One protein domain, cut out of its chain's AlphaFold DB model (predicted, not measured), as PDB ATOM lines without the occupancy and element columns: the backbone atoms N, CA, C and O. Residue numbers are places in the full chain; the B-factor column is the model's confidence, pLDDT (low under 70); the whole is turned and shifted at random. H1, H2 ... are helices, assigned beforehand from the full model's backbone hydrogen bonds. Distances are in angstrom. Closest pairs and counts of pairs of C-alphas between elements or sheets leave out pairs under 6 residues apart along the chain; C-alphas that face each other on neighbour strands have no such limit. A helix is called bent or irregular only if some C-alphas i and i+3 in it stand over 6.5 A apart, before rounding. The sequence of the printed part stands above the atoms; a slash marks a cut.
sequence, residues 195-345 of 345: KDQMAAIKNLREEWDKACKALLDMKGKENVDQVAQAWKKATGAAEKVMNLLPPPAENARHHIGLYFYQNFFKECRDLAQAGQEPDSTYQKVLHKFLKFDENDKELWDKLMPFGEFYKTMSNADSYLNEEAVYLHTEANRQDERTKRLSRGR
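Overview. This is residues 195 to 345 of the 345 residues of an uncharacterized protein of Akkermansia muciniphila (UniProt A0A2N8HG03). A long helical arm, H6, crosses H3 near its kink and leaves an elongated body of helices spanning 50 by 29 by 22 A, from which residues 329 to 345 stick out, and with this arm the whole outline is flat. In the body H1, H2 and H5 run side by side, H2 touching both, while H3 packs beside the first part of H1 and the short H4 sits near its last part. The printed part has 151 residues with six named helices, H1 to H6 in order along the chain, and no named strand; the class is all helix. The whole is only just compact, close to loose, with a radius of gyration of the C-alphas of 17.7 A, and spans 57 by 42 by 21 A.

Arrangement. H6, residues 319 to 343, touches H3, residues 250 to 272, about perpendicular at 76 degrees; the closest C-alphas are those of Tyr 261 and Ala 324, 4.9 A apart. H6 touches H3 with residues 320 to 328 alone, and H3 has a kink of 50 degrees near residue 261. H3 touches H1, residues 195 to 217, with residues 256 to 264 alone, closest at C-alphas Met 198 and Ile 256, 6.3 A apart, at a shallow tilt of 13 degrees, the same way. H1 and H2, residues 221 to 242, form a helical hairpin at 19 degrees, opposite ways, with C-alphas Ala 211 and Ala 230 closest at 4.7 A. H2 touches H5, residues 297 to 313, at a shallow tilt of 19 degrees, the same way, with C-alphas Thr 235 and Phe 309 closest at 4.6 A. H1 touches H4, residues 281 to 290, with residues 212 to 216 alone, at a steep tilt of 51 degrees; C-alphas Leu 216 and Val 285 are closest, 6.0 A apart. Every O i to N i+4 pair is within hydrogen-bond range in H1, H4 and H6, against 16 of 18 in H2, 15 of 19 in H3 and 9 of 13 in H5.

Along the chain. H1 begins at C-alpha 195, (155.097, 182.437, 170.981), and is 33.0 A long. H2 measures 31.1 A, H3 29.8 A, H4 14.4 A and H5 24.7 A. H6, 36.5 A long, runs from C-alpha 319 at (158.874, 174.796, 156.870) to C-alpha 343 at (194.669, 169.619, 161.634). H2, H3 and H5 are irregular: C-alphas 222 and 225 are 7.7 A apart, 263 and 266 7.4 A, and 302 and 305 7.5 A.

Size, cuts and confidence. The two C-alphas farthest apart, those of Glu 222 and Arg 345, are 61.0 A apart. The printed part has no cut, and no link is long. Mean pLDDT of the printed part is 80.8; residues under 70 include 269 to 280 and 335 to 345.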
ATOM      1  N   LYS A 195     155.540 182.975 169.692       93.38
ATOM      2  CA  LYS A 195     155.097 182.437 170.981       93.38
ATOM      3  C   LYS A 195     154.143 181.249 170.821       93.38
ATOM      4  O   LYS A 195     154.311 180.241 171.506       93.38
ATOM      5  N   ASP A 196     153.156 181.359 169.936       93.62
ATOM      6  CA  ASP A 196     152.152 180.308 169.733       93.62
ATOM      7  C   ASP A 196     152.768 179.076 169.063       93.62
ATOM      8  O   ASP A 196     152.476 177.939 169.438       93.62
ATOM      9  N   GLN A 197     153.675 179.296 168.109       95.19
ATOM     10  CA  GLN A 197     154.383 178.213 167.429       95.19
ATOM     11  C   GLN A 197     155.338 177.477 168.377       95.19
ATOM     12  O   GLN A 197     155.336 176.246 168.418       95.19
ATOM     13  N   MET A 198     156.088 178.200 169.215       95.31
ATOM     14  CA  MET A 198     156.925 177.590 170.255       95.31
ATOM     15  C   MET A 198     156.097 176.800 171.277       95.31
ATOM     16  O   MET A 198     156.514 175.719 171.697       95.31
ATOM     17  N   ALA A 199     154.907 177.286 171.648       96.00
ATOM     18  CA  ALA A 199     153.995 176.551 172.524       96.00
ATOM     19  C   ALA A 199     153.505 175.241 171.882       96.00
ATOM     20  O   ALA A 199     153.460 174.210 172.555       96.00
ATOM     21  N   ALA A 200     153.200 175.249 170.580       96.25
ATOM     22  CA  ALA A 200     152.838 174.039 169.843       96.25
ATOM     23  C   ALA A 200     153.992 173.021 169.800       96.25
ATOM     24  O   ALA A 200     153.770 171.838 170.063       96.25
ATOM     25  N   ILE A 201     155.225 173.478 169.549       96.06
ATOM     26  CA  ILE A 201     156.428 172.626 169.561       96.06
ATOM     27  C   ILE A 201     156.676 172.044 170.959       96.06
ATOM     28  O   ILE A 201     156.978 170.860 171.095       96.06
ATOM     29  N   LYS A 202     156.498 172.846 172.015       96.12
ATOM     30  CA  LYS A 202     156.606 172.368 173.397       96.12
ATOM     31  C   LYS A 202     155.577 171.272 173.694       96.12
ATOM     32  O   LYS A 202     155.938 170.228 174.226       96.12
ATOM     33  N   ASN A 203     154.320 171.481 173.304       97.00
ATOM     34  CA  ASN A 203     153.267 170.480 173.469       97.00
ATOM     35  C   ASN A 203     153.574 169.186 172.693       97.00
ATOM     36  O   ASN A 203     153.339 168.098 173.208       97.00
ATOM     37  N   LEU A 204     154.122 169.286 171.475       95.62
ATOM     38  CA  LEU A 204     154.603 168.119 170.728       95.62
ATOM     39  C   LEU A 204     155.648 167.335 171.530       95.62
ATOM     40  O   LEU A 204     155.509 166.121 171.666       95.62
ATOM     41  N   ARG A 205     156.655 168.013 172.093       92.75
ATOM     42  CA  ARG A 205     157.685 167.349 172.899       92.75
ATOM     43  C   ARG A 205     157.087 166.633 174.111       92.75
ATOM     44  O   ARG A 205     157.379 165.462 174.331       92.75
ATOM     45  N   GLU A 206     156.206 167.304 174.848       95.25
ATOM     46  CA  GLU A 206     155.553 166.734 176.032       95.25
ATOM     47  C   GLU A 206     154.702 165.497 175.703       95.25
ATOM     48  O   GLU A 206     154.733 164.512 176.444       95.25
ATOM     49  N   GLU A 207     153.935 165.518 174.609       96.12
ATOM     50  CA  GLU A 207     153.136 164.360 174.191       96.12
ATOM     51  C   GLU A 207     154.008 163.217 173.656       96.12
ATOM     52  O   GLU A 207     153.717 162.050 173.929       96.12
ATOM     53  N   TRP A 208     155.109 163.530 172.964       92.56
ATOM     54  CA  TRP A 208     156.067 162.525 172.507       92.56
ATOM     55  C   TRP A 208     156.764 161.824 173.680       92.56
ATOM     56  O   TRP A 208     156.760 160.595 173.738       92.56
ATOM     57  N   ASP A 209     157.251 162.572 174.675       91.12
ATOM     58  CA  ASP A 209     157.882 161.999 175.871       91.12
ATOM     59  C   ASP A 209     156.907 161.087 176.645       91.12
ATOM     60  O   ASP A 209     157.281 159.997 177.097       91.12
ATOM     61  N   LYS A 210     155.626 161.480 176.756       94.50
ATOM     62  CA  LYS A 210     154.569 160.641 177.356       94.50
ATOM     63  C   LYS A 210     154.354 159.346 176.569       94.50
ATOM     64  O   LYS A 210     154.212 158.289 177.186       94.50
ATOM     65  N   ALA A 211     154.334 159.411 175.237       93.06
ATOM     66  CA  ALA A 211     154.154 158.247 174.372       93.06
ATOM     67  C   ALA A 211     155.346 157.278 174.449       93.06
ATOM     68  O   ALA A 211     155.153 156.070 174.624       93.06
ATOM     69  N   CYS A 212     156.574 157.804 174.416       90.00
ATOM     70  CA  CYS A 212     157.796 157.033 174.630       90.00
ATOM     71  C   CYS A 212     157.780 156.327 175.989       90.00
ATOM     72  O   CYS A 212     157.998 155.118 176.054       90.00
ATOM     73  N   LYS A 213     157.456 157.051 177.067       91.44
ATOM     74  CA  LYS A 213     157.361 156.473 178.411       91.44
ATOM     75  C   LYS A 213     156.302 155.373 178.495       91.44
ATOM     76  O   LYS A 213     156.598 154.295 178.998       91.44
ATOM     77  N   ALA A 214     155.101 155.607 177.963       92.44
ATOM     78  CA  ALA A 214     154.032 154.607 177.965       92.44
ATOM     79  C   ALA A 214     154.473 153.306 177.276       92.44
ATOM     80  O   ALA A 214     154.264 152.218 177.814       92.44
ATOM     81  N   LEU A 215     155.143 153.412 176.121       89.25
ATOM     82  CA  LEU A 215     155.679 152.246 175.428       89.25
ATOM     83  C   LEU A 215     156.758 151.546 176.268       89.25
ATOM     84  O   LEU A 215     156.698 150.329 176.437       89.25
ATOM     85  N   LEU A 216     157.700 152.288 176.860       88.88
ATOM     86  CA  LEU A 216     158.764 151.747 177.721       88.88
ATOM     87  C   LEU A 216     158.261 151.090 179.014       88.88
ATOM     88  O   LEU A 216     158.869 150.115 179.455       88.88
ATOM     89  N   ASP A 217     157.122 151.520 179.547       90.81
ATOM     90  CA  ASP A 217     156.515 150.954 180.759       90.81
ATOM     91  C   ASP A 217     155.608 149.736 180.471       90.81
ATOM     92  O   ASP A 217     155.268 148.977 181.380       90.81
ATOM     93  N   MET A 218     155.242 149.492 179.205       88.25
ATOM     94  CA  MET A 218     154.364 148.382 178.802       88.25
ATOM     95  C   MET A 218     154.964 146.995 179.120       88.25
ATOM     96  O   MET A 218     155.996 146.624 178.570       88.25
ATOM     97  N   LYS A 219     154.333 146.196 179.986       81.81
ATOM     98  CA  LYS A 219     154.838 144.857 180.372       81.81
ATOM     99  C   LYS A 219     154.222 143.697 179.580       81.81
ATOM    100  O   LYS A 219     154.782 142.606 179.587       81.81
ATOM    101  N   GLY A 220     153.119 143.952 178.882       76.06
ATOM    102  CA  GLY A 220     152.322 142.966 178.159       76.06
ATOM    103  C   GLY A 220     151.204 143.641 177.364       76.06
ATOM    104  O   GLY A 220     151.170 144.871 177.246       76.06
ATOM    105  N   LYS A 221     150.285 142.844 176.810       80.12
ATOM    106  CA  LYS A 221     149.173 143.344 175.986       80.12
ATOM    107  C   LYS A 221     148.127 144.121 176.783       80.12
ATOM    108  O   LYS A 221     147.383 144.886 176.185       80.12
ATOM    109  N   GLU A 222     148.066 143.976 178.108       82.19
ATOM    110  CA  GLU A 222     147.028 144.607 178.933       82.19
ATOM    111  C   GLU A 222     147.009 146.143 178.856       82.19
ATOM    112  O   GLU A 222     145.956 146.752 179.010       82.19
ATOM    113  N   ASN A 223     148.151 146.772 178.556       86.38
ATOM    114  CA  ASN A 223     148.279 148.230 178.486       86.38
ATOM    115  C   ASN A 223     148.414 148.751 177.045       86.38
ATOM    116  O   ASN A 223     148.685 149.936 176.846       86.38
ATOM    117  N   VAL A 224     148.229 147.895 176.032       88.62
ATOM    118  CA  VAL A 224     148.432 148.266 174.622       88.62
ATOM    119  C   VAL A 224     147.542 149.437 174.198       88.62
ATOM    120  O   VAL A 224     148.008 150.343 173.514       88.62
ATOM    121  N   ASP A 225     146.290 149.481 174.662       90.25
ATOM    122  CA  ASP A 225     145.346 150.541 174.291       90.25
ATOM    123  C   ASP A 225     145.764 151.896 174.885       90.25
ATOM    124  O   ASP A 225     145.622 152.938 174.243       90.25
ATOM    125  N   GLN A 226     146.358 151.891 176.085       92.44
ATOM    126  CA  GLN A 226     146.926 153.092 176.697       92.44
ATOM    127  C   GLN A 226     148.132 153.601 175.899       92.44
ATOM    128  O   GLN A 226     148.249 154.806 175.663       92.44
ATOM    129  N   VAL A 227     149.010 152.692 175.462       92.31
ATOM    130  CA  VAL A 227     150.163 153.026 174.616       92.31
ATOM    131  C   VAL A 227     149.694 153.594 173.278       92.31
ATOM    132  O   VAL A 227     150.126 154.678 172.891       92.31
ATOM    133  N   ALA A 228     148.753 152.923 172.612       91.44
ATOM    134  CA  ALA A 228     148.163 153.373 171.357       91.44
ATOM    135  C   ALA A 228     147.547 154.774 171.488       91.44
ATOM    136  O   ALA A 228     147.769 155.640 170.640       91.44
ATOM    137  N   GLN A 229     146.817 155.039 172.575       94.88
ATOM    138  CA  GLN A 229     146.221 156.348 172.822       94.88
ATOM    139  C   GLN A 229     147.273 157.440 173.068       94.88
ATOM    140  O   GLN A 229     147.074 158.578 172.638       94.88
ATOM    141  N   ALA A 230     148.378 157.122 173.746       96.19
ATOM    142  CA  ALA A 230     149.474 158.067 173.945       96.19
ATOM    143  C   ALA A 230     150.141 158.433 172.608       96.19
ATOM    144  O   ALA A 230     150.316 159.616 172.321       96.19
ATOM    145  N   TRP A 231     150.405 157.447 171.745       94.25
ATOM    146  CA  TRP A 231     150.938 157.696 170.402       94.25
ATOM    147  C   TRP A 231     149.965 158.477 169.515       94.25
ATOM    148  O   TRP A 231     150.392 159.417 168.859       94.25
ATOM    149  N   LYS A 232     148.651 158.212 169.573       95.56
ATOM    150  CA  LYS A 232     147.648 159.030 168.860       95.56
ATOM    151  C   LYS A 232     147.684 160.505 169.266       95.56
ATOM    152  O   LYS A 232     147.551 161.378 168.412       95.56
ATOM    153  N   LYS A 233     147.871 160.805 170.557       96.81
ATOM    154  CA  LYS A 233     148.011 162.194 171.030       96.81
ATOM    155  C   LYS A 233     149.289 162.844 170.503       96.81
ATOM    156  O   LYS A 233     149.228 163.981 170.037       96.81
ATOM    157  N   ALA A 234     150.408 162.116 170.525       95.38
ATOM    158  CA  ALA A 234     151.663 162.577 169.941       95.38
ATOM    159  C   ALA A 234     151.519 162.841 168.433       95.38
ATOM    160  O   ALA A 234     151.928 163.901 167.966       95.38
ATOM    161  N   THR A 235     150.854 161.952 167.684       95.00
ATOM    162  CA  THR A 235     150.569 162.133 166.249       95.00
ATOM    163  C   THR A 235     149.712 163.369 165.997       95.00
ATOM    164  O   THR A 235     150.067 164.192 165.160       95.00
ATOM    165  N   GLY A 236     148.648 163.589 166.773       95.94
ATOM    166  CA  GLY A 236     147.839 164.806 166.642       95.94
ATOM    167  C   GLY A 236     148.610 166.093 166.978       95.94
ATOM    168  O   GLY A 236     148.346 167.149 166.402       95.94
ATOM    169  N   ALA A 237     149.581 166.039 167.897       96.38
ATOM    170  CA  ALA A 237     150.476 167.165 168.159       96.38
ATOM    171  C   ALA A 237     151.473 167.385 167.006       96.38
ATOM    172  O   ALA A 237     151.710 168.528 166.613       96.38
ATOM    173  N   ALA A 238     151.999 166.302 166.429       94.12
ATOM    174  CA  ALA A 238     152.874 166.321 165.262       94.12
ATOM    175  C   ALA A 238     152.175 166.943 164.049       94.12
ATOM    176  O   ALA A 238     152.718 167.855 163.434       94.12
ATOM    177  N   GLU A 239     150.940 166.534 163.755       94.31
ATOM    178  CA  GLU A 239     150.142 167.092 162.657       94.31
ATOM    179  C   GLU A 239     149.975 168.607 162.794       94.31
ATOM    180  O   GLU A 239     150.127 169.340 161.818       94.31
ATOM    181  N   LYS A 240     149.710 169.104 164.008       94.25
ATOM    182  CA  LYS A 240     149.597 170.547 164.260       94.25
ATOM    183  C   LYS A 240     150.902 171.279 163.968       94.25
ATOM    184  O   LYS A 240     150.864 172.310 163.307       94.25
ATOM    185  N   VAL A 241     152.032 170.758 164.449       94.88
ATOM    186  CA  VAL A 241     153.352 171.385 164.264       94.88
ATOM    187  C   VAL A 241     153.793 171.333 162.799       94.88
ATOM    188  O   VAL A 241     154.257 172.335 162.264       94.88
ATOM    189  N   MET A 242     153.600 170.202 162.120       92.62
ATOM    190  CA  MET A 242     154.016 170.026 160.725       92.62
ATOM    191  C   MET A 242     153.207 170.874 159.739       92.62
ATOM    192  O   MET A 242     153.730 171.219 158.683       92.62
ATOM    193  N   ASN A 243     151.981 171.260 160.104       92.06
ATOM    194  CA  ASN A 243     151.124 172.159 159.326       92.06
ATOM    195  C   ASN A 243     151.242 173.642 159.730       92.06
ATOM    196  O   ASN A 243     150.472 174.470 159.237       92.06
ATOM    197  N   LEU A 244     152.170 174.003 160.625       92.81
ATOM    198  CA  LEU A 244     152.414 175.408 160.940       92.81
ATOM    199  C   LEU A 244     152.884 176.159 159.691       92.81
ATOM    200  O   LEU A 244     153.697 175.669 158.912       92.81
ATOM    201  N   LEU A 245     152.389 177.383 159.537       91.44
ATOM    202  CA  LEU A 245     152.884 178.328 158.543       91.44
ATOM    203  C   LEU A 245     153.997 179.191 159.160       91.44
ATOM    204  O   LEU A 245     153.933 179.501 160.356       91.44
ATOM    205  N   PRO A 246     155.007 179.605 158.379       89.44
ATOM    206  CA  PRO A 246     156.112 180.408 158.896       89.44
ATOM    207  C   PRO A 246     155.625 181.764 159.430       89.44
ATOM    208  O   PRO A 246     154.650 182.311 158.910       89.44
ATOM    209  N   PRO A 247     156.270 182.349 160.451       87.62
ATOM    210  CA  PRO A 247     156.022 183.744 160.803       87.62
ATOM    211  C   PRO A 247     156.543 184.677 159.691       87.62
ATOM    212  O   PRO A 247     157.459 184.301 158.956       87.62
ATOM    213  N   PRO A 248     156.026 185.914 159.583       79.12
ATOM    214  CA  PRO A 248     156.454 186.861 158.548       79.12
ATOM    215  C   PRO A 248     157.892 187.365 158.739       79.12
ATOM    216  O   PRO A 248     158.528 187.804 157.785       79.12
ATOM    217  N   ALA A 249     158.414 187.329 159.968       82.56
ATOM    218  CA  ALA A 249     159.766 187.779 160.274       82.56
ATOM    219  C   ALA A 249     160.779 186.630 160.141       82.56
ATOM    220  O   ALA A 249     160.659 185.615 160.826       82.56
ATOM    221  N   GLU A 250     161.819 186.826 159.326       81.62
ATOM    222  CA  GLU A 250     162.873 185.828 159.079       81.62
ATOM    223  C   GLU A 250     163.621 185.431 160.364       81.62
ATOM    224  O   GLU A 250     163.821 184.247 160.619       81.62
ATOM    225  N   ASN A 251     163.924 186.398 161.239       87.38
ATOM    226  CA  ASN A 251     164.544 186.119 162.541       87.38
ATOM    227  C   ASN A 251     163.655 185.238 163.428       87.38
ATOM    228  O   ASN A 251     164.144 184.300 164.051       87.38
ATOM    229  N   ALA A 252     162.344 185.505 163.456       89.12
ATOM    230  CA  ALA A 252     161.403 184.679 164.208       89.12
ATOM    231  C   ALA A 252     161.337 183.262 163.622       89.12
ATOM    232  O   ALA A 252     161.360 182.284 164.362       89.12
ATOM    233  N   ARG A 253     161.318 183.131 162.288       89.06
ATOM    234  CA  ARG A 253     161.344 181.830 161.603       89.06
ATOM    235  C   ARG A 253     162.577 181.021 162.000       89.06
ATOM    236  O   ARG A 253     162.442 179.856 162.368       89.06
ATOM    237  N   HIS A 254     163.746 181.661 161.998       88.12
ATOM    238  CA  HIS A 254     165.002 181.043 162.406       88.12
ATOM    239  C   HIS A 254     164.995 180.621 163.882       88.12
ATOM    240  O   HIS A 254     165.373 179.495 164.193       88.12
ATOM    241  N   HIS A 255     164.517 181.469 164.801       92.50
ATOM    242  CA  HIS A 255     164.428 181.122 166.225       92.50
ATOM    243  C   HIS A 255     163.489 179.940 166.494       92.50
ATOM    244  O   HIS A 255     163.841 179.033 167.251       92.50
ATOM    245  N   ILE A 256     162.313 179.914 165.858       94.88
ATOM    246  CA  ILE A 256     161.373 178.789 165.973       94.88
ATOM    247  C   ILE A 256     161.997 177.523 165.377       94.88
ATOM    248  O   ILE A 256     161.925 176.460 165.993       94.88
ATOM    249  N   GLY A 257     162.639 177.636 164.210       92.44
ATOM    250  CA  GLY A 257     163.364 176.544 163.564       92.44
ATOM    251  C   GLY A 257     164.463 175.970 164.457       92.44
ATOM    252  O   GLY A 257     164.547 174.755 164.618       92.44
ATOM    253  N   LEU A 258     165.245 176.828 165.119       91.38
ATOM    254  CA  LEU A 258     166.273 176.424 166.078       91.38
ATOM    255  C   LEU A 258     165.673 175.732 167.302       91.38
ATOM    256  O   LEU A 258     166.173 174.692 167.731       91.38
ATOM    257  N   TYR A 259     164.576 176.270 167.834       94.00
ATOM    258  CA  TYR A 259     163.864 175.665 168.953       94.00
ATOM    259  C   TYR A 259     163.332 174.272 168.588       94.00
ATOM    260  O   TYR A 259     163.546 173.319 169.337       94.00
ATOM    261  N   PHE A 260     162.708 174.122 167.417       93.56
ATOM    262  CA  PHE A 260     162.279 172.828 166.885       93.56
ATOM    263  C   PHE A 260     163.463 171.878 166.658       93.56
ATOM    264  O   PHE A 260     163.393 170.702 167.025       93.56
ATOM    265  N   TYR A 261     164.571 172.392 166.115       89.00
ATOM    266  CA  TYR A 261     165.777 171.615 165.861       89.00
ATOM    267  C   TYR A 261     166.329 170.985 167.143       89.00
ATOM    268  O   TYR A 261     166.549 169.775 167.203       89.00
ATOM    269  N   GLN A 262     166.504 171.805 168.180       85.81
ATOM    270  CA  GLN A 262     167.094 171.398 169.454       85.81
ATOM    271  C   GLN A 262     166.174 170.500 170.280       85.81
ATOM    272  O   GLN A 262     166.649 169.548 170.886       85.81
ATOM    273  N   ASN A 263     164.871 170.795 170.317       84.31
ATOM    274  CA  ASN A 263     163.937 170.082 171.192       84.31
ATOM    275  C   ASN A 263     163.366 168.810 170.563       84.31
ATOM    276  O   ASN A 263     162.774 168.003 171.278       84.31
ATOM    277  N   PHE A 264     163.480 168.641 169.244       82.19
ATOM    278  CA  PHE A 264     162.869 167.511 168.558       82.19
ATOM    279  C   PHE A 264     163.720 166.972 167.413       82.19
ATOM    280  O   PHE A 264     164.124 165.815 167.449       82.19
ATOM    281  N   PHE A 265     163.981 167.780 166.383       81.31
ATOM    282  CA  PHE A 265     164.488 167.257 165.111       81.31
ATOM    283  C   PHE A 265     165.824 166.540 165.266       81.31
ATOM    284  O   PHE A 265     165.991 165.470 164.696       81.31
ATOM    285  N   LYS A 266     166.763 167.100 166.038       76.19
ATOM    286  CA  LYS A 266     168.059 166.466 166.289       76.19
ATOM    287  C   LYS A 266     167.867 165.089 166.919       76.19
ATOM    288  O   LYS A 266     168.338 164.100 166.377       76.19
ATOM    289  N   GLU A 267     167.083 165.017 167.991       74.00
ATOM    290  CA  GLU A 267     166.742 163.758 168.653       74.00
ATOM    291  C   GLU A 267     165.888 162.824 167.805       74.00
ATOM    292  O   GLU A 267     165.853 161.662 168.150       74.00
ATOM    293  N   CYS A 268     165.194 163.281 166.757       71.44
ATOM    294  CA  CYS A 268     164.402 162.433 165.863       71.44
ATOM    295  C   CYS A 268     165.197 161.952 164.631       71.44
ATOM    296  O   CYS A 268     164.985 160.852 164.125       71.44
ATOM    297  N   ARG A 269     166.102 162.785 164.113       65.00
ATOM    298  CA  ARG A 269     166.939 162.502 162.942       65.00
ATOM    299  C   ARG A 269     168.182 161.722 163.329       65.00
ATOM    300  O   ARG A 269     168.494 160.722 162.686       65.00
ATOM    301  N   ASP A 270     168.880 162.160 164.378       56.22
ATOM    302  CA  ASP A 270     170.100 161.498 164.834       56.22
ATOM    303  C   ASP A 270     169.794 160.076 165.300       56.22
ATOM    304  O   ASP A 270     170.711 159.307 165.455       56.22
ATOM    305  N   LEU A 271     168.534 159.658 165.409       49.56
ATOM    306  CA  LEU A 271     168.100 158.273 165.609       49.56
ATOM    307  C   LEU A 271     168.555 157.299 164.521       49.56
ATOM    308  O   LEU A 271     168.659 156.106 164.797       49.56
ATOM    309  N   ALA A 272     168.885 157.792 163.325       44.25
ATOM    310  CA  ALA A 272     169.550 156.997 162.295       44.25
ATOM    311  C   ALA A 272     171.034 156.712 162.631       44.25
ATOM    312  O   ALA A 272     171.547 155.656 162.269       44.25
ATOM    313  N   GLN A 273     171.720 157.600 163.365       44.91
ATOM    314  CA  GLN A 273     173.113 157.423 163.820       44.91
ATOM    315  C   GLN A 273     173.219 156.898 165.262       44.91
ATOM    316  O   GLN A 273     174.027 156.024 165.556       44.91
ATOM    317  N   ALA A 274     172.353 157.363 166.156       38.25
ATOM    318  CA  ALA A 274     172.178 156.960 167.540       38.25
ATOM    319  C   ALA A 274     171.666 155.529 167.667       38.25
ATOM    320  O   ALA A 274     171.644 155.033 168.780       38.25
ATOM    321  N   GLY A 275     171.379 154.821 166.564       42.09
ATOM    322  CA  GLY A 275     171.477 153.357 166.464       42.09
ATOM    323  C   GLY A 275     172.826 152.781 166.950       42.09
ATOM    324  O   GLY A 275     172.938 151.576 167.155       42.09
ATOM    325  N   GLN A 276     173.822 153.637 167.209       44.62
ATOM    326  CA  GLN A 276     175.131 153.293 167.768       44.62
ATOM    327  C   GLN A 276     175.347 153.727 169.236       44.62
ATOM    328  O   GLN A 276     176.367 153.351 169.810       44.62
ATOM    329  N   GLU A 277     174.420 154.462 169.876       52.16
ATOM    330  CA  GLU A 277     174.531 154.873 171.291       52.16
ATOM    331  C   GLU A 277     173.582 154.062 172.198       52.16
ATOM    332  O   GLU A 277     172.380 154.334 172.184       52.16
ATOM    333  N   PRO A 278     174.092 153.128 173.033       53.38
ATOM    334  CA  PRO A 278     173.296 152.092 173.715       53.38
ATOM    335  C   PRO A 278     172.182 152.559 174.671       53.38
ATOM    336  O   PRO A 278     171.417 151.731 175.166       53.38
ATOM    337  N   ASP A 279     172.104 153.854 174.993       61.94
ATOM    338  CA  ASP A 279     171.334 154.352 176.136       61.94
ATOM    339  C   ASP A 279     170.300 155.445 175.843       61.94
ATOM    340  O   ASP A 279     169.602 155.874 176.772       61.94
ATOM    341  N   SER A 280     170.123 155.856 174.585       68.12
ATOM    342  CA  SER A 280     169.113 156.870 174.260       68.12
ATOM    343  C   SER A 280     167.681 156.361 174.507       68.12
ATOM    344  O   SER A 280     167.351 155.192 174.281       68.12
ATOM    345  N   THR A 281     166.793 157.246 174.979       70.19
ATOM    346  CA  THR A 281     165.373 156.927 175.233       70.19
ATOM    347  C   THR A 281     164.694 156.369 173.984       70.19
ATOM    348  O   THR A 281     163.932 155.409 174.074       70.19
ATOM    349  N   TYR A 282     165.008 156.915 172.809       68.56
ATOM    350  CA  TYR A 282     164.455 156.416 171.560       68.56
ATOM    351  C   TYR A 282     164.978 155.032 171.183       68.56
ATOM    352  O   TYR A 282     164.173 154.194 170.793       68.56
ATOM    353  N   GLN A 283     166.281 154.749 171.321       69.38
ATOM    354  CA  GLN A 283     166.782 153.392 171.083       69.38
ATOM    355  C   GLN A 283     166.021 152.381 171.936       69.38
ATOM    356  O   GLN A 283     165.601 151.339 171.441       69.38
ATOM    357  N   LYS A 284     165.792 152.709 173.211       78.94
ATOM    358  CA  LYS A 284     165.018 151.864 174.125       78.94
ATOM    359  C   LYS A 284     163.585 151.663 173.616       78.94
ATOM    360  O   LYS A 284     163.077 150.545 173.669       78.94
ATOM    361  N   VAL A 285     162.954 152.715 173.087       81.31
ATOM    362  CA  VAL A 285     161.610 152.681 172.484       81.31
ATOM    363  C   VAL A 285     161.590 151.809 171.223       81.31
ATOM    364  O   VAL A 285     160.761 150.907 171.136       81.31
ATOM    365  N   LEU A 286     162.519 152.017 170.285       75.56
ATOM    366  CA  LEU A 286     162.624 151.258 169.037       75.56
ATOM    367  C   LEU A 286     162.956 149.786 169.301       75.56
ATOM    368  O   LEU A 286     162.273 148.909 168.788       75.56
ATOM    369  N   HIS A 287     163.945 149.490 170.149       77.31
ATOM    370  CA  HIS A 287     164.274 148.118 170.539       77.31
ATOM    371  C   HIS A 287     163.097 147.411 171.193       77.31
ATOM    372  O   HIS A 287     162.907 146.216 170.987       77.31
ATOM    373  N   LYS A 288     162.316 148.123 172.007       81.75
ATOM    374  CA  LYS A 288     161.122 147.545 172.609       81.75
ATOM    375  C   LYS A 288     160.036 147.285 171.572       81.75
ATOM    376  O   LYS A 288     159.423 146.228 171.617       81.75
ATOM    377  N   PHE A 289     159.849 148.209 170.636       77.12
ATOM    378  CA  PHE A 289     158.919 148.054 169.526       77.12
ATOM    379  C   PHE A 289     159.288 146.859 168.630       77.12
ATOM    380  O   PHE A 289     158.449 146.007 168.375       77.12
ATOM    381  N   LEU A 290     160.564 146.728 168.253       73.88
ATOM    382  CA  LEU A 290     161.086 145.615 167.444       73.88
ATOM    383  C   LEU A 290     161.057 144.254 168.161       73.88
ATOM    384  O   LEU A 290     161.208 143.223 167.517       73.88
ATOM    385  N   LYS A 291     160.899 144.226 169.492       76.31
ATOM    386  CA  LYS A 291     160.742 142.981 170.265       76.31
ATOM    387  C   LYS A 291     159.316 142.433 170.240       76.31
ATOM    388  O   LYS A 291     159.105 141.331 170.746       76.31
ATOM    389  N   PHE A 292     158.340 143.180 169.724       75.00
ATOM    390  CA  PHE A 292     157.002 142.636 169.527       75.00
ATOM    391  C   PHE A 292     157.023 141.634 168.376       75.00
ATOM    392  O   PHE A 292     157.592 141.907 167.324       75.00
ATOM    393  N   ASP A 293     156.431 140.460 168.603       66.44
ATOM    394  CA  ASP A 293     156.375 139.388 167.612       66.44
ATOM    395  C   ASP A 293     155.648 139.886 166.354       66.44
ATOM    396  O   ASP A 293     154.489 140.299 166.416       66.44
ATOM    397  N   GLU A 294     156.330 139.861 165.207       63.97
ATOM    398  CA  GLU A 294     155.778 140.211 163.890       63.97
ATOM    399  C   GLU A 294     154.547 139.362 163.524       63.97
ATOM    400  O   GLU A 294     153.718 139.779 162.717       63.97
ATOM    401  N   ASN A 295     154.371 138.202 164.167       65.81
ATOM    402  CA  ASN A 295     153.229 137.316 163.951       65.81
ATOM    403  C   ASN A 295     151.969 137.719 164.745       65.81
ATOM    404  O   ASN A 295     150.900 137.141 164.546       65.81
ATOM    405  N   ASP A 296     152.058 138.721 165.624       78.00
ATOM    406  CA  ASP A 296     150.959 139.171 166.480       78.00
ATOM    407  C   ASP A 296     150.192 140.350 165.872       78.00
ATOM    408  O   ASP A 296     150.291 141.503 166.301       78.00
ATOM    409  N   LYS A 297     149.423 140.052 164.822       78.25
ATOM    410  CA  LYS A 297     148.736 141.062 164.006       78.25
ATOM    411  C   LYS A 297     147.865 142.033 164.818       78.25
ATOM    412  O   LYS A 297     147.838 143.220 164.519       78.25
ATOM    413  N   GLU A 298     147.194 141.554 165.867       80.50
ATOM    414  CA  GLU A 298     146.342 142.393 166.724       80.50
ATOM    415  C   GLU A 298     147.153 143.453 167.487       80.50
ATOM    416  O   GLU A 298     146.732 144.605 167.609       80.50
ATOM    417  N   LEU A 299     148.335 143.081 167.984       80.81
ATOM    418  CA  LEU A 299     149.243 144.004 168.659       80.81
ATOM    419  C   LEU A 299     149.789 145.053 167.680       80.81
ATOM    420  O   LEU A 299     149.810 146.242 168.004       80.81
ATOM    421  N   TRP A 300     150.174 144.624 166.477       78.81
ATOM    422  CA  TRP A 300     150.660 145.514 165.421       78.81
ATOM    423  C   TRP A 300     149.605 146.523 164.971       78.81
ATOM    424  O   TRP A 300     149.897 147.719 164.941       78.81
ATOM    425  N   ASP A 301     148.370 146.080 164.724       83.25
ATOM    426  CA  ASP A 301     147.263 146.956 164.320       83.25
ATOM    427  C   ASP A 301     146.996 148.046 165.375       83.25
ATOM    428  O   ASP A 301     146.761 149.211 165.044       83.25
ATOM    429  N   LYS A 302     147.096 147.702 166.666       84.75
ATOM    430  CA  LYS A 302     146.926 148.668 167.762       84.75
ATOM    431  C   LYS A 302     148.095 149.643 167.901       84.75
ATOM    432  O   LYS A 302     147.884 150.778 168.329       84.75
ATOM    433  N   LEU A 303     149.309 149.231 167.541       82.62
ATOM    434  CA  LEU A 303     150.510 150.062 167.628       82.62
ATOM    435  C   LEU A 303     150.820 150.848 166.344       82.62
ATOM    436  O   LEU A 303     151.752 151.652 166.349       82.62
ATOM    437  N   MET A 304     149.997 150.726 165.295       82.12
ATOM    438  CA  MET A 304     150.067 151.540 164.069       82.12
ATOM    439  C   MET A 304     150.286 153.052 164.288       82.12
ATOM    440  O   MET A 304     151.091 153.628 163.548       82.12
ATOM    441  N   PRO A 305     149.685 153.709 165.307       86.88
ATOM    442  CA  PRO A 305     149.928 155.129 165.572       86.88
ATOM    443  C   PRO A 305     151.404 155.494 165.802       86.88
ATOM    444  O   PRO A 305     151.791 156.634 165.555       86.88
ATOM    445  N   PHE A 306     152.241 154.543 166.241       84.12
ATOM    446  CA  PHE A 306     153.693 154.724 166.328       84.12
ATOM    447  C   PHE A 306     154.299 155.039 164.955       84.12
ATOM    448  O   PHE A 306     155.034 156.010 164.816       84.12
ATOM    449  N   GLY A 307     153.969 154.251 163.926       82.12
ATOM    450  CA  GLY A 307     154.454 154.473 162.561       82.12
ATOM    451  C   GLY A 307     153.873 155.739 161.930       82.12
ATOM    452  O   GLY A 307     154.589 156.483 161.256       82.12
ATOM    453  N   GLU A 308     152.593 156.022 162.192       87.94
ATOM    454  CA  GLU A 308     151.929 157.250 161.733       87.94
ATOM    455  C   GLU A 308     152.616 158.506 162.268       87.94
ATOM    456  O   GLU A 308     152.811 159.454 161.512       87.94
ATOM    457  N   PHE A 309     153.055 158.498 163.530       89.06
ATOM    458  CA  PHE A 309     153.794 159.613 164.120       89.06
ATOM    459  C   PHE A 309     155.039 159.980 163.300       89.06
ATOM    460  O   PHE A 309     155.184 161.131 162.886       89.06
ATOM    461  N   TYR A 310     155.922 159.015 163.008       81.75
ATOM    462  CA  TYR A 310     157.147 159.296 162.243       81.75
ATOM    463  C   TYR A 310     156.844 159.686 160.803       81.75
ATOM    464  O   TYR A 310     157.485 160.591 160.270       81.75
ATOM    465  N   LYS A 311     155.831 159.061 160.189       83.62
ATOM    466  CA  LYS A 311     155.366 159.449 158.856       83.62
ATOM    467  C   LYS A 311     154.938 160.918 158.838       83.62
ATOM    468  O   LYS A 311     155.381 161.662 157.966       83.62
ATOM    469  N   THR A 312     154.147 161.347 159.818       89.12
ATOM    470  CA  THR A 312     153.726 162.743 159.973       89.12
ATOM    471  C   THR A 312     154.916 163.670 160.185       89.12
ATOM    472  O   THR A 312     155.013 164.689 159.506       89.12
ATOM    473  N   MET A 313     155.854 163.319 161.067       85.38
ATOM    474  CA  MET A 313     157.045 164.141 161.322       85.38
ATOM    475  C   MET A 313     157.959 164.265 160.100       85.38
ATOM    476  O   MET A 313     158.591 165.300 159.915       85.38
ATOM    477  N   SER A 314     157.981 163.260 159.224       76.38
ATOM    478  CA  SER A 314     158.700 163.298 157.945       76.38
ATOM    479  C   SER A 314     157.978 164.084 156.837       76.38
ATOM    480  O   SER A 314     158.353 163.978 155.669       76.38
ATOM    481  N   ASN A 315     156.940 164.870 157.166       79.06
ATOM    482  CA  ASN A 315     156.222 165.685 156.188       79.06
ATOM    483  C   ASN A 315     157.165 166.696 155.517       79.06
ATOM    484  O   ASN A 315     157.573 167.697 156.113       79.06
ATOM    485  N   ALA A 316     157.486 166.431 154.254       66.56
ATOM    486  CA  ALA A 316     158.451 167.202 153.488       66.56
ATOM    487  C   ALA A 316     158.006 168.647 153.206       66.56
ATOM    488  O   ALA A 316     158.858 169.492 152.965       66.56
ATOM    489  N   ASP A 317     156.708 168.960 153.284       76.31
ATOM    490  CA  ASP A 317     156.197 170.315 153.025       76.31
ATOM    491  C   ASP A 317     156.283 171.254 154.245       76.31
ATOM    492  O   ASP A 317     155.990 172.447 154.130       76.31
ATOM    493  N   SER A 318     156.703 170.755 155.416       87.06
ATOM    494  CA  SER A 318     156.823 171.576 156.624       87.06
ATOM    495  C   SER A 318     158.021 172.525 156.560       87.06
ATOM    496  O   SER A 318     159.166 172.096 156.407       87.06
ATOM    497  N   TYR A 319     157.783 173.822 156.789       88.25
ATOM    498  CA  TYR A 319     158.874 174.796 156.870       88.25
ATOM    499  C   TYR A 319     159.807 174.538 158.063       88.25
ATOM    500  O   TYR A 319     160.976 174.902 158.013       88.25
ATOM    501  N   LEU A 320     159.312 173.917 159.140       90.75
ATOM    502  CA  LEU A 320     160.137 173.584 160.302       90.75
ATOM    503  C   LEU A 320     161.132 172.475 159.985       90.75
ATOM    504  O   LEU A 320     162.275 172.531 160.436       90.75
ATOM    505  N   ASN A 321     160.714 171.500 159.176       86.06
ATOM    506  CA  ASN A 321     161.623 170.480 158.677       86.06
ATOM    507  C   ASN A 321     162.697 171.113 157.798       86.06
ATOM    508  O   ASN A 321     163.870 170.829 158.004       86.06
ATOM    509  N   GLU A 322     162.318 172.012 156.885       83.88
ATOM    510  CA  GLU A 322     163.267 172.775 156.064       83.88
ATOM    511  C   GLU A 322     164.307 173.525 156.917       83.88
ATOM    512  O   GLU A 322     165.510 173.360 156.708       83.88
ATOM    513  N   GLU A 323     163.860 174.299 157.915       86.69
ATOM    514  CA  GLU A 323     164.744 175.038 158.829       86.69
ATOM    515  C   GLU A 323     165.685 174.104 159.598       86.69
ATOM    516  O   GLU A 323     166.887 174.345 159.681       86.69
ATOM    517  N   ALA A 324     165.158 173.016 160.158       85.75
ATOM    518  CA  ALA A 324     165.949 172.097 160.967       85.75
ATOM    519  C   ALA A 324     167.005 171.349 160.144       85.75
ATOM    520  O   ALA A 324     168.130 171.116 160.596       85.75
ATOM    521  N   VAL A 325     166.655 171.011 158.910       79.12
ATOM    522  CA  VAL A 325     167.533 170.393 157.923       79.12
ATOM    523  C   VAL A 325     168.664 171.350 157.506       79.12
ATOM    524  O   VAL A 325     169.834 170.941 157.456       79.12
ATOM    525  N   TYR A 326     168.344 172.630 157.290       79.50
ATOM    526  CA  TYR A 326     169.326 173.690 157.053       79.50
ATOM    527  C   TYR A 326     170.285 173.852 158.249       79.50
ATOM    528  O   TYR A 326     171.503 173.747 158.080       79.50
ATOM    529  N   LEU A 327     169.748 173.996 159.466       81.56
ATOM    530  CA  LEU A 327     170.518 174.160 160.706       81.56
ATOM    531  C   LEU A 327     171.484 173.000 160.968       81.56
ATOM    532  O   LEU A 327     172.646 173.218 161.310       81.56
ATOM    533  N   HIS A 328     171.032 171.760 160.764       78.31
ATOM    534  CA  HIS A 328     171.889 170.581 160.909       78.31
ATOM    535  C   HIS A 328     173.087 170.627 159.946       78.31
ATOM    536  O   HIS A 328     174.210 170.274 160.303       78.31
ATOM    537  N   THR A 329     172.859 171.078 158.712       71.62
ATOM    538  CA  THR A 329     173.918 171.175 157.702       71.62
ATOM    539  C   THR A 329     174.912 172.281 158.033       71.62
ATOM    540  O   THR A 329     176.118 172.106 157.842       71.62
ATOM    541  N   GLU A 330     174.429 173.412 158.545       74.56
ATOM    542  CA  GLU A 330     175.286 174.506 158.988       74.56
ATOM    543  C   GLU A 330     176.209 174.064 160.134       74.56
ATOM    544  O   GLU A 330     177.422 174.281 160.056       74.56
ATOM    545  N   ALA A 331     175.667 173.352 161.127       71.88
ATOM    546  CA  ALA A 331     176.437 172.784 162.232       71.88
ATOM    547  C   ALA A 331     177.553 171.842 161.737       71.88
ATOM    548  O   ALA A 331     178.722 172.029 162.079       71.88
ATOM    549  N   ASN A 332     177.235 170.900 160.838       68.38
ATOM    550  CA  ASN A 332     178.226 169.970 160.277       68.38
ATOM    551  C   ASN A 332     179.356 170.692 159.520       68.38
ATOM    552  O   ASN A 332     180.527 170.317 159.623       68.38
ATOM    553  N   ARG A 333     179.036 171.763 158.780       66.56
ATOM    554  CA  ARG A 333     180.046 172.572 158.074       66.56
ATOM    555  C   ARG A 333     180.960 173.321 159.041       66.56
ATOM    556  O   ARG A 333     182.165 173.406 158.790       66.56
ATOM    557  N   GLN A 334     180.410 173.883 160.116       70.00
ATOM    558  CA  GLN A 334     181.199 174.558 161.148       70.00
ATOM    559  C   GLN A 334     182.149 173.573 161.847       70.00
ATOM    560  O   GLN A 334     183.333 173.882 162.021       70.00
ATOM    561  N   ASP A 335     181.680 172.361 162.139       68.81
ATOM    562  CA  ASP A 335     182.492 171.283 162.704       68.81
ATOM    563  C   ASP A 335     183.623 170.851 161.768       68.81
ATOM    564  O   ASP A 335     184.780 170.752 162.187       68.81
ATOM    565  N   GLU A 336     183.337 170.633 160.482       63.03
ATOM    566  CA  GLU A 336     184.369 170.324 159.490       63.03
ATOM    567  C   GLU A 336     185.408 171.439 159.365       63.03
ATOM    568  O   GLU A 336     186.611 171.166 159.319       63.03
ATOM    569  N   ARG A 337     184.964 172.699 159.322       65.56
ATOM    570  CA  ARG A 337     185.858 173.857 159.244       65.56
ATOM    571  C   ARG A 337     186.774 173.908 160.463       65.56
ATOM    572  O   ARG A 337     187.982 174.084 160.305       65.56
ATOM    573  N   THR A 338     186.226 173.682 161.652       68.69
ATOM    574  CA  THR A 338     186.984 173.635 162.908       68.69
ATOM    575  C   THR A 338     187.995 172.485 162.907       68.69
ATOM    576  O   THR A 338     189.167 172.701 163.215       68.69
ATOM    577  N   LYS A 339     187.596 171.284 162.462       66.12
ATOM    578  CA  LYS A 339     188.479 170.109 162.323       66.12
ATOM    579  C   LYS A 339     189.605 170.318 161.301       66.12
ATOM    580  O   LYS A 339     190.716 169.837 161.499       66.12
ATOM    581  N   ARG A 340     189.350 171.028 160.197       58.12
ATOM    582  CA  ARG A 340     190.384 171.371 159.202       58.12
ATOM    583  C   ARG A 340     191.377 172.393 159.754       58.12
ATOM    584  O   ARG A 340     192.577 172.237 159.553       58.12
ATOM    585  N   LEU A 341     190.890 173.396 160.485       59.31
ATOM    586  CA  LEU A 341     191.732 174.408 161.129       59.31
ATOM    587  C   LEU A 341     192.592 173.829 162.263       59.31
ATOM    588  O   LEU A 341     193.699 174.316 162.483       59.31
ATOM    589  N   SER A 342     192.122 172.790 162.963       57.22
ATOM    590  CA  SER A 342     192.896 172.119 164.014       57.22
ATOM    591  C   SER A 342     193.940 171.135 163.477       57.22
ATOM    592  O   SER A 342     194.990 170.994 164.090       57.22
ATOM    593  N   ARG A 343     193.697 170.498 162.322       52.25
ATOM    594  CA  ARG A 343     194.669 169.619 161.634       52.25
ATOM    595  C   ARG A 343     195.767 170.372 160.875       52.25
ATOM    596  O   ARG A 343     196.747 169.759 160.476       52.25
ATOM    597  N   GLY A 344     195.589 171.672 160.646       48.50
ATOM    598  CA  GLY A 344     196.576 172.552 160.011       48.50
ATOM    599  C   GLY A 344     197.540 173.242 160.986       48.50
ATOM    600  O   GLY A 344     198.141 174.243 160.595       48.50
ATOM    601  N   ARG A 345     197.637 172.769 162.236       42.44
ATOM    602  CA  ARG A 345     198.599 173.242 163.242       42.44
ATOM    603  C   ARG A 345     199.709 172.236 163.464       42.44
ATOM    604  O   ARG A 345     199.376 171.039 163.600       42.44
TER     605      ARG A 345